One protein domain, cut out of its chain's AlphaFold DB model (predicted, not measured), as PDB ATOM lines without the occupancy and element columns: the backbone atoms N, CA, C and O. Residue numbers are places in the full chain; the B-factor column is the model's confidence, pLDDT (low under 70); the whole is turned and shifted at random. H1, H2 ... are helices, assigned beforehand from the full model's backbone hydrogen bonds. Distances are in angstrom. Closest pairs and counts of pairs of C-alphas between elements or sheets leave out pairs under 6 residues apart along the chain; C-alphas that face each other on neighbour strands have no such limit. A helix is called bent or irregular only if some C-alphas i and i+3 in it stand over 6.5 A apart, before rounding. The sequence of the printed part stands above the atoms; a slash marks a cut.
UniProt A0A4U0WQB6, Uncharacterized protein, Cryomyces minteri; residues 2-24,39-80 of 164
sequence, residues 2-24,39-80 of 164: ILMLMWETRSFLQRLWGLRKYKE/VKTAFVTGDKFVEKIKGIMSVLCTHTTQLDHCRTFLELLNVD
ATOM      1  N   ILE A   2      28.688 -22.801  11.231       90.69
ATOM      2  CA  ILE A   2      29.524 -24.028  11.117       90.69
ATOM      3  C   ILE A   2      30.664 -24.057  12.148       90.69
ATOM      4  O   ILE A   2      30.823 -25.033  12.878       90.69
ATOM      5  N   LEU A   3      31.414 -22.959  12.267       90.12
ATOM      6  CA  LEU A   3      32.522 -22.853  13.224       90.12
ATOM      7  C   LEU A   3      32.051 -22.990  14.681       90.12
ATOM      8  O   LEU A   3      32.725 -23.619  15.491       90.12
ATOM      9  N   MET A   4      30.852 -22.491  14.997       90.25
ATOM     10  CA  MET A   4      30.238 -22.647  16.322       90.25
ATOM     11  C   MET A   4      29.815 -24.091  16.608       90.25
ATOM     12  O   MET A   4      30.028 -24.574  17.716       90.25
ATOM     13  N   LEU A   5      29.280 -24.816  15.618       92.75
ATOM     14  CA  LEU A   5      29.007 -26.252  15.769       92.75
ATOM     15  C   LEU A   5      30.285 -27.041  16.052       92.75
ATOM     16  O   LEU A   5      30.307 -27.894  16.942       92.75
ATOM     17  N   MET A   6      31.350 -26.758  15.297       93.12
ATOM     18  CA  MET A   6      32.650 -27.394  15.505       93.12
ATOM     19  C   MET A   6      33.189 -27.084  16.901       93.12
ATOM     20  O   MET A   6      33.661 -27.992  17.584       93.12
ATOM     21  N   TRP A   7      33.075 -25.833  17.347       91.06
ATOM     22  CA  TRP A   7      33.493 -25.417  18.680       91.06
ATOM     23  C   TRP A   7      32.716 -26.121  19.797       91.06
ATOM     24  O   TRP A   7      33.324 -26.641  20.737       91.06
ATOM     25  N   GLU A   8      31.388 -26.187  19.697       92.50
ATOM     26  CA  GLU A   8      30.565 -26.848  20.713       92.50
ATOM     27  C   GLU A   8      30.835 -28.360  20.735       92.50
ATOM     28  O   GLU A   8      30.978 -28.943  21.809       92.50
ATOM     29  N   THR A   9      31.011 -28.984  19.565       94.00
ATOM     30  CA  THR A   9      31.377 -30.407  19.439       94.00
ATOM     31  C   THR A   9      32.743 -30.681  20.052       94.00
ATOM     32  O   THR A   9      32.879 -31.562  20.899       94.00
ATOM     33  N   ARG A  10      33.751 -29.875  19.705       91.06
ATOM     34  CA  ARG A  10      35.088 -29.937  20.305       91.06
ATOM     35  C   ARG A  10      35.007 -29.819  21.826       91.06
ATOM     36  O   ARG A  10      35.567 -30.652  22.535       91.06
ATOM     37  N   SER A  11      34.282 -28.823  22.329       89.75
ATOM     38  CA  SER A  11      34.128 -28.562  23.763       89.75
ATOM     39  C   SER A  11      33.376 -29.678  24.489       89.75
ATOM     40  O   SER A  11      33.673 -29.986  25.645       89.75
ATOM     41  N   PHE A  12      32.392 -30.297  23.835       92.12
ATOM     42  CA  PHE A  12      31.677 -31.451  24.364       92.12
ATOM     43  C   PHE A  12      32.581 -32.683  24.441       92.12
ATOM     44  O   PHE A  12      32.657 -33.294  25.503       92.12
ATOM     45  N   LEU A  13      33.329 -33.003  23.380       91.44
ATOM     46  CA  LEU A  13      34.276 -34.122  23.379       91.44
ATOM     47  C   LEU A  13      35.374 -33.931  24.426       91.44
ATOM     48  O   LEU A  13      35.725 -34.880  25.123       91.44
ATOM     49  N   GLN A  14      35.883 -32.706  24.580       88.31
ATOM     50  CA  GLN A  14      36.880 -32.407  25.605       88.31
ATOM     51  C   GLN A  14      36.361 -32.694  27.014       88.31
ATOM     52  O   GLN A  14      37.056 -33.325  27.806       88.31
ATOM     53  N   ARG A  15      35.120 -32.296  27.312       88.62
ATOM     54  CA  ARG A  15      34.469 -32.597  28.594       88.62
ATOM     55  C   ARG A  15      34.169 -34.085  28.751       88.62
ATOM     56  O   ARG A  15      34.430 -34.638  29.810       88.62
ATOM     57  N   LEU A  16      33.653 -34.731  27.705       91.12
ATOM     58  CA  LEU A  16      33.275 -36.143  27.731       91.12
ATOM     59  C   LEU A  16      34.480 -37.044  27.986       91.12
ATOM     60  O   LEU A  16      34.378 -37.987  28.759       91.12
ATOM     61  N   TRP A  17      35.626 -36.743  27.387       89.62
ATOM     62  CA  TRP A  17      36.833 -37.563  27.506       89.62
ATOM     63  C   TRP A  17      37.858 -37.010  28.501       89.62
ATOM     64  O   TRP A  17      38.965 -37.531  28.591       89.62
ATOM     65  N   GLY A  18      37.521 -35.945  29.237       84.06
ATOM     66  CA  GLY A  18      38.430 -35.330  30.208       84.06
ATOM     67  C   GLY A  18      39.725 -34.792  29.583       84.06
ATOM     68  O   GLY A  18      40.747 -34.694  30.265       84.06
ATOM     69  N   LEU A  19      39.701 -34.452  28.291       81.44
ATOM     70  CA  LEU A  19      40.845 -33.888  27.578       81.44
ATOM     71  C   LEU A  19      41.097 -32.491  28.156       81.44
ATOM     72  O   LEU A  19      40.317 -31.562  27.930       81.44
ATOM     73  N   ARG A  20      42.155 -32.345  28.963       67.00
ATOM     74  CA  ARG A  20      42.518 -31.062  29.577       67.00
ATOM     75  C   ARG A  20      42.687 -30.001  28.486       67.00
ATOM     76  O   ARG A  20      43.429 -30.217  27.530       67.00
ATOM     77  N   LYS A  21      42.045 -28.841  28.666       61.69
ATOM     78  CA  LYS A  21      42.386 -27.617  27.930       61.69
ATOM     79  C   LYS A  21      43.856 -27.335  28.224       61.69
ATOM     80  O   LYS A  21      44.163 -27.082  29.384       61.69
ATOM     81  N   TYR A  22      44.728 -27.531  27.234       55.50
ATOM     82  CA  TYR A  22      46.129 -27.096  27.218       55.50
ATOM     83  C   TYR A  22      46.749 -26.937  28.617       55.50
ATOM     84  O   TYR A  22      47.028 -25.838  29.078       55.50
ATOM     85  N   LYS A  23      46.971 -28.043  29.337       50.75
ATOM     86  CA  LYS A  23      48.096 -27.995  30.267       50.75
ATOM     87  C   LYS A  23      49.308 -28.121  29.372       50.75
ATOM     88  O   LYS A  23      49.526 -29.198  28.823       50.75
ATOM     89  N   GLU A  24      50.042 -27.029  29.198       51.00
ATOM     90  CA  GLU A  24      51.413 -27.024  28.693       51.00
ATOM     91  C   GLU A  24      52.305 -27.826  29.644       51.00
ATOM     92  O   GLU A  24      53.229 -27.335  30.282       51.00
ATOM     93  N   VAL A  39      38.519 -43.001  28.314       85.25
ATOM     94  CA  VAL A  39      37.515 -43.240  29.363       85.25
ATOM     95  C   VAL A  39      36.514 -42.097  29.365       85.25
ATOM     96  O   VAL A  39      36.892 -40.929  29.461       85.25
ATOM     97  N   LYS A  40      35.225 -42.430  29.264       89.50
ATOM     98  CA  LYS A  40      34.158 -41.433  29.363       89.50
ATOM     99  C   LYS A  40      34.064 -40.925  30.796       89.50
ATOM    100  O   LYS A  40      33.979 -41.701  31.746       89.50
ATOM    101  N   THR A  41      34.040 -39.612  30.934       87.44
ATOM    102  CA  THR A  41      33.818 -38.915  32.195       87.44
ATOM    103  C   THR A  41      32.369 -39.126  32.616       87.44
ATOM    104  O   THR A  41      31.446 -38.961  31.814       87.44
ATOM    105  N   ALA A  42      32.165 -39.510  33.874       88.31
ATOM    106  CA  ALA A  42      30.830 -39.687  34.428       88.31
ATOM    107  C   ALA A  42      30.043 -38.363  34.405       88.31
ATOM    108  O   ALA A  42      30.624 -37.281  34.475       88.31
ATOM    109  N   PHE A  43      28.715 -38.459  34.333       85.75
ATOM    110  CA  PHE A  43      27.785 -37.320  34.408       85.75
ATOM    111  C   PHE A  43      27.865 -36.294  33.260       85.75
ATOM    112  O   PHE A  43      27.252 -35.230  33.341       85.75
ATOM    113  N   VAL A  44      28.567 -36.598  32.163       86.12
ATOM    114  CA  VAL A  44      28.516 -35.785  30.938       86.12
ATOM    115  C   VAL A  44      27.391 -36.294  30.033       86.12
ATOM    116  O   VAL A  44      27.570 -37.243  29.273       86.12
ATOM    117  N   THR A  45      26.220 -35.660  30.120       89.12
ATOM    118  CA  THR A  45      25.030 -36.015  29.326       89.12
ATOM    119  C   THR A  45      25.020 -35.325  27.957       89.12
ATOM    120  O   THR A  45      25.435 -34.170  27.830       89.12
ATOM    121  N   GLY A  46      24.517 -36.021  26.932       91.62
ATOM    122  CA  GLY A  46      24.398 -35.513  25.559       91.62
ATOM    123  C   GLY A  46      23.239 -34.536  25.325       91.62
ATOM    124  O   GLY A  46      23.296 -33.762  24.374       91.62
ATOM    125  N   ASP A  47      22.230 -34.502  26.196       92.88
ATOM    126  CA  ASP A  47      21.004 -33.716  25.969       92.88
ATOM    127  C   ASP A  47      21.294 -32.219  25.818       92.88
ATOM    128  O   ASP A  47      20.881 -31.590  24.844       92.88
ATOM    129  N   LYS A  48      22.130 -31.674  26.711       91.00
ATOM    130  CA  LYS A  48      22.568 -30.268  26.656       91.00
ATOM    131  C   LYS A  48      23.352 -29.949  25.384       91.00
ATOM    132  O   LYS A  48      23.332 -28.821  24.907       91.00
ATOM    133  N   PHE A  49      24.093 -30.921  24.856       93.19
ATOM    134  CA  PHE A  49      24.847 -30.750  23.617       93.19
ATOM    135  C   PHE A  49      23.908 -30.694  22.409       93.19
ATOM    136  O   PHE A  49      24.030 -29.795  21.577       93.19
ATOM    137  N   VAL A  50      22.928 -31.597  22.352       95.06
ATOM    138  CA  VAL A  50      21.918 -31.624  21.286       95.06
ATOM    139  C   VAL A  50      21.074 -30.349  21.293       95.06
ATOM    140  O   VAL A  50      20.844 -29.767  20.236       95.06
ATOM    141  N   GLU A  51      20.646 -29.883  22.466       94.69
ATOM    142  CA  GLU A  51      19.883 -28.639  22.614       94.69
ATOM    143  C   GLU A  51      20.658 -27.425  22.088       94.69
ATOM    144  O   GLU A  51      20.144 -26.652  21.278       94.69
ATOM    145  N   LYS A  52      21.937 -27.301  22.456       92.75
ATOM    146  CA  LYS A  52      22.795 -26.226  21.950       92.75
ATOM    147  C   LYS A  52      23.005 -26.288  20.442       92.75
ATOM    148  O   LYS A  52      22.969 -25.248  19.792       92.75
ATOM    149  N   ILE A  53      23.202 -27.480  19.873       94.25
ATOM    150  CA  ILE A  53      23.302 -27.641  18.416       94.25
ATOM    151  C   ILE A  53      22.021 -27.163  17.741       94.25
ATOM    152  O   ILE A  53      22.099 -26.406  16.776       94.25
ATOM    153  N   LYS A  54      20.849 -27.556  18.253       93.94
ATOM    154  CA  LYS A  54      19.560 -27.091  17.723       93.94
ATOM    155  C   LYS A  54      19.460 -25.565  17.768       93.94
ATOM    156  O   LYS A  54      19.090 -24.959  16.765       93.94
ATOM    157  N   GLY A  55      19.877 -24.949  18.877       92.12
ATOM    158  CA  GLY A  55      19.962 -23.494  19.003       92.12
ATOM    159  C   GLY A  55      20.860 -22.868  17.933       92.12
ATOM    160  O   GLY A  55      20.408 -22.004  17.188       92.12
ATOM    161  N   ILE A  56      22.092 -23.360  17.770       91.94
ATOM    162  CA  ILE A  56      23.039 -22.867  16.752       91.94
ATOM    163  C   ILE A  56      22.471 -23.011  15.331       91.94
ATOM    164  O   ILE A  56      22.666 -22.125  14.500       91.94
ATOM    165  N   MET A  57      21.756 -24.101  15.045       90.56
ATOM    166  CA  MET A  57      21.133 -24.339  13.738       90.56
ATOM    167  C   MET A  57      19.963 -23.380  13.469       90.56
ATOM    168  O   MET A  57      19.801 -22.920  12.343       90.56
ATOM    169  N   SER A  58      19.184 -23.021  14.495       90.75
ATOM    170  CA  SER A  58      18.050 -22.089  14.361       90.75
ATOM    171  C   SER A  58      18.443 -20.626  14.109       90.75
ATOM    172  O   SER A  58      17.613 -19.826  13.688       90.75
ATOM    173  N   VAL A  59      19.715 -20.262  14.307       88.44
ATOM    174  CA  VAL A  59      20.207 -18.882  14.145       88.44
ATOM    175  C   VAL A  59      19.979 -18.328  12.738       88.44
ATOM    176  O   VAL A  59      19.831 -17.118  12.569       88.44
ATOM    177  N   LEU A  60      19.959 -19.188  11.718       85.44
ATOM    178  CA  LEU A  60      19.863 -18.754  10.325       85.44
ATOM    179  C   LEU A  60      18.464 -18.260   9.929       85.44
ATOM    180  O   LEU A  60      18.330 -17.702   8.843       85.44
ATOM    181  N   CYS A  61      17.451 -18.416  10.785       85.69
ATOM    182  CA  CYS A  61      16.065 -18.077  10.461       85.69
ATOM    183  C   CYS A  61      15.799 -16.570  10.309       85.69
ATOM    184  O   CYS A  61      14.884 -16.205   9.576       85.69
ATOM    185  N   THR A  62      16.558 -15.689  10.973       90.25
ATOM    186  CA  THR A  62      16.347 -14.231  10.887       90.25
ATOM    187  C   THR A  62      17.658 -13.455  10.778       90.25
ATOM    188  O   THR A  62      18.702 -13.901  11.249       90.25
ATOM    189  N   HIS A  63      17.616 -12.267  10.175       89.62
ATOM    190  CA  HIS A  63      18.806 -11.420  10.021       89.62
ATOM    191  C   HIS A  63      19.343 -10.905  11.368       89.62
ATOM    192  O   HIS A  63      20.552 -10.838  11.582       89.62
ATOM    193  N   THR A  64      18.457 -10.588  12.313       89.75
ATOM    194  CA  THR A  64      18.842 -10.126  13.655       89.75
ATOM    195  C   THR A  64      19.575 -11.220  14.432       89.75
ATOM    196  O   THR A  64      20.663 -10.974  14.948       89.75
ATOM    197  N   THR A  65      19.056 -12.454  14.423       89.44
ATOM    198  CA  THR A  65      19.711 -13.595  15.084       89.44
ATOM    199  C   THR A  65      21.063 -13.927  14.464       89.44
ATOM    200  O   THR A  65      21.993 -14.289  15.185       89.44
ATOM    201  N   GLN A  66      21.212 -13.772  13.145       89.06
ATOM    202  CA  GLN A  66      22.494 -13.962  12.464       89.06
ATOM    203  C   GLN A  66      23.557 -12.967  12.955       89.06
ATOM    204  O   GLN A  66      24.678 -13.381  13.253       89.06
ATOM    205  N   LEU A  67      23.209 -11.681  13.080       92.81
ATOM    206  CA  LEU A  67      24.140 -10.651  13.550       92.81
ATOM    207  C   LEU A  67      24.563 -10.873  15.002       92.81
ATOM    208  O   LEU A  67      25.755 -10.798  15.308       92.81
ATOM    209  N   ASP A  68      23.617 -11.192  15.883       90.88
ATOM    210  CA  ASP A  68      23.934 -11.471  17.284       90.88
ATOM    211  C   ASP A  68      24.834 -12.700  17.415       90.88
ATOM    212  O   ASP A  68      25.821 -12.671  18.145       90.88
ATOM    213  N   HIS A  69      24.596 -13.740  16.616       91.31
ATOM    214  CA  HIS A  69      25.457 -14.917  16.606       91.31
ATOM    215  C   HIS A  69      26.877 -14.628  16.100       91.31
ATOM    216  O   HIS A  69      27.836 -15.215  16.607       91.31
ATOM    217  N   CYS A  70      27.041 -13.718  15.135       91.31
ATOM    218  CA  CYS A  70      28.359 -13.244  14.714       91.31
ATOM    219  C   CYS A  70      29.077 -12.487  15.843       91.31
ATOM    220  O   CYS A  70      30.271 -12.699  16.039       91.31
ATOM    221  N   ARG A  71      28.365 -11.667  16.628       91.50
ATOM    222  CA  ARG A  71      28.938 -10.973  17.798       91.50
ATOM    223  C   ARG A  71      29.392 -11.957  18.872       91.50
ATOM    224  O   ARG A  71      30.533 -11.878  19.314       91.50
ATOM    225  N   THR A  72      28.551 -12.934  19.220       90.12
ATOM    226  CA  THR A  72      28.915 -13.993  20.178       90.12
ATOM    227  C   THR A  72      30.110 -14.812  19.685       90.12
ATOM    228  O   THR A  72      30.948 -15.245  20.472       90.12
ATOM    229  N   PHE A  73      30.212 -15.038  18.372       89.44
ATOM    230  CA  PHE A  73      31.359 -15.720  17.776       89.44
ATOM    231  C   PHE A  73      32.650 -14.910  17.877       89.44
ATOM    232  O   PHE A  73      33.688 -15.476  18.209       89.44
ATOM    233  N   LEU A  74      32.590 -13.601  17.633       91.19
ATOM    234  CA  LEU A  74      33.747 -12.720  17.786       91.19
ATOM    235  C   LEU A  74      34.229 -12.659  19.237       91.19
ATOM    236  O   LEU A  74      35.428 -12.754  19.477       91.19
ATOM    237  N   GLU A  75      33.313 -12.568  20.201       88.62
ATOM    238  CA  GLU A  75      33.657 -12.611  21.626       88.62
ATOM    239  C   GLU A  75      34.382 -13.914  21.980       88.62
ATOM    240  O   GLU A  75      35.448 -13.888  22.589       88.62
ATOM    241  N   LEU A  76      33.865 -15.053  21.512       85.69
ATOM    242  CA  LEU A  76      34.489 -16.352  21.733       85.69
ATOM    243  C   LEU A  76      35.913 -16.442  21.158       85.69
ATOM    244  O   LEU A  76      36.777 -17.043  21.791       85.69
ATOM    245  N   LEU A  77      36.156 -15.876  19.971       84.06
ATOM    246  CA  LEU A  77      37.490 -15.855  19.363       84.06
ATOM    247  C   LEU A  77      38.451 -14.913  20.094       84.06
ATOM    248  O   LEU A  77      39.636 -15.217  20.206       84.06
ATOM    249  N   ASN A  78      37.953 -13.792  20.612       78.62
ATOM    250  CA  ASN A  78      38.781 -12.830  21.337       78.62
ATOM    251  C   ASN A  78      39.278 -13.381  22.682       78.62
ATOM    252  O   ASN A  78      40.377 -13.032  23.104       78.62
ATOM    253  N   VAL A  79      38.536 -14.302  23.309       62.78
ATOM    254  CA  VAL A  79      38.948 -14.982  24.552       62.78
ATOM    255  C   VAL A  79      40.261 -15.774  24.394       62.78
ATOM    256  O   VAL A  79      40.972 -15.967  25.379       62.78
ATOM    257  N   ASP A  80      40.644 -16.197  23.182       58.47
ATOM    258  CA  ASP A  80      41.921 -16.901  22.965       58.47
ATOM    259  C   ASP A  80      43.158 -15.980  23.091       58.47
ATOM    260  O   ASP A  80      44.267 -16.483  23.289       58.47
TER     261      ASP A  80
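Overview. This is residues 2 to 24 and 39 to 80 of the 164 residues of an uncharacterized protein of Cryomyces minteri (UniProt A0A4U0WQB6). Two helices, H2 and H3, meet near their ends as a V, and H1 lies inside the opening of this V, side by side with H2 and running the opposite way to it. H3 runs back from the corner at a steep angle and comes near H1 at Met 4, so that the three helices make a loose, flat group with two unnamed stretches, residues 17 to 24 and residues 39 to 46, at the end of the H1 and H2 pair that is away from the corner. The printed part has 65 residues with three named helices, in the order H1, H2, H3 along the chain, and no named strand; the class is all helix. The whole is loose, with a radius of gyration of the C-alphas of 13.8 A, and its C-alphas span 41 by 29 by 15 A.

Along the chain. The printed part begins with H1, residues 2 to 16, from Ile 2 to Leu 16. Its first C-alpha stands at (29.524, -24.028, 11.117), and its first and last C-alphas are 20.9 A apart. Residues 17 to 24 follow, outside any named element, and residues 25 to 38 are not printed. The printed part resumes at Val 39, and residues 39 to 46 lead to H2, residues 47 to 61, from Asp 47 to Cys 61. C-alpha 47 is at (21.004, -33.716, 25.969), and H2 measures 22.6 A from first to last C-alpha. H2 is irregular, but only just: C-alphas 57 and 60 are 6.7 A apart, where about 5 A is found in a regular helix, and its line is a rough one. After Thr 62 comes H3, residues 63 to 80, from His 63 to Asp 80. With 18 residues it is the longest helix, 27.1 A from first to last C-alpha, and it ends at C-alpha 80 at (41.921, -16.901, 22.965).

Arrangement. H1 and H2 touch, with 8 pairs of C-alphas within 8 A. Their closest C-alphas are those of Leu 5 and Ile 53, 6.4 A apart. They run opposite ways at a shallow tilt of 6 degrees, and their centres are 12.2 A apart. H1 and H3 are close but not clearly touching, with 1 pair of C-alphas within 8 A, that of Met 4 and Phe 73 at 7.2 A. They run the same way at a steep tilt of 50 degrees, with their centres 15.8 A apart. H2 and H3 touch only at the corner by their link, H2 with residues 59 to 60 alone and H3 with residues 65 to 69 alone. The closest C-alphas there are those of Val 59 and Thr 65, 5.4 A apart. The two helices run opposite ways at a steep tilt of 53 degrees, with their centres 14.9 A apart. In the backbone of H1 every O i to N i+4 pair is within hydrogen-bond range, while in H2 it is 9 of 11 pairs and in H3 13 of 14.

Size, cuts and confidence. The two C-alphas farthest apart are those of Val 39 and His 63, at 41.7 A. The first and last printed C-alphas, those of Ile 2 and Asp 80, are 18.6 A apart. Across the cut, C-alphas 24 and 39 are 21.4 A apart. The link from H1 to H2 is the link across the cut, with 30 residues between the helices, 14 of them not printed. The link from H2 to H3 is tight, with 1 residue. The mean pLDDT of the printed part is 86.4, and the model's confidence is low, under 70, at residues 20 to 24 and residues 79 to 80, of which 79 to 80 belong to H3.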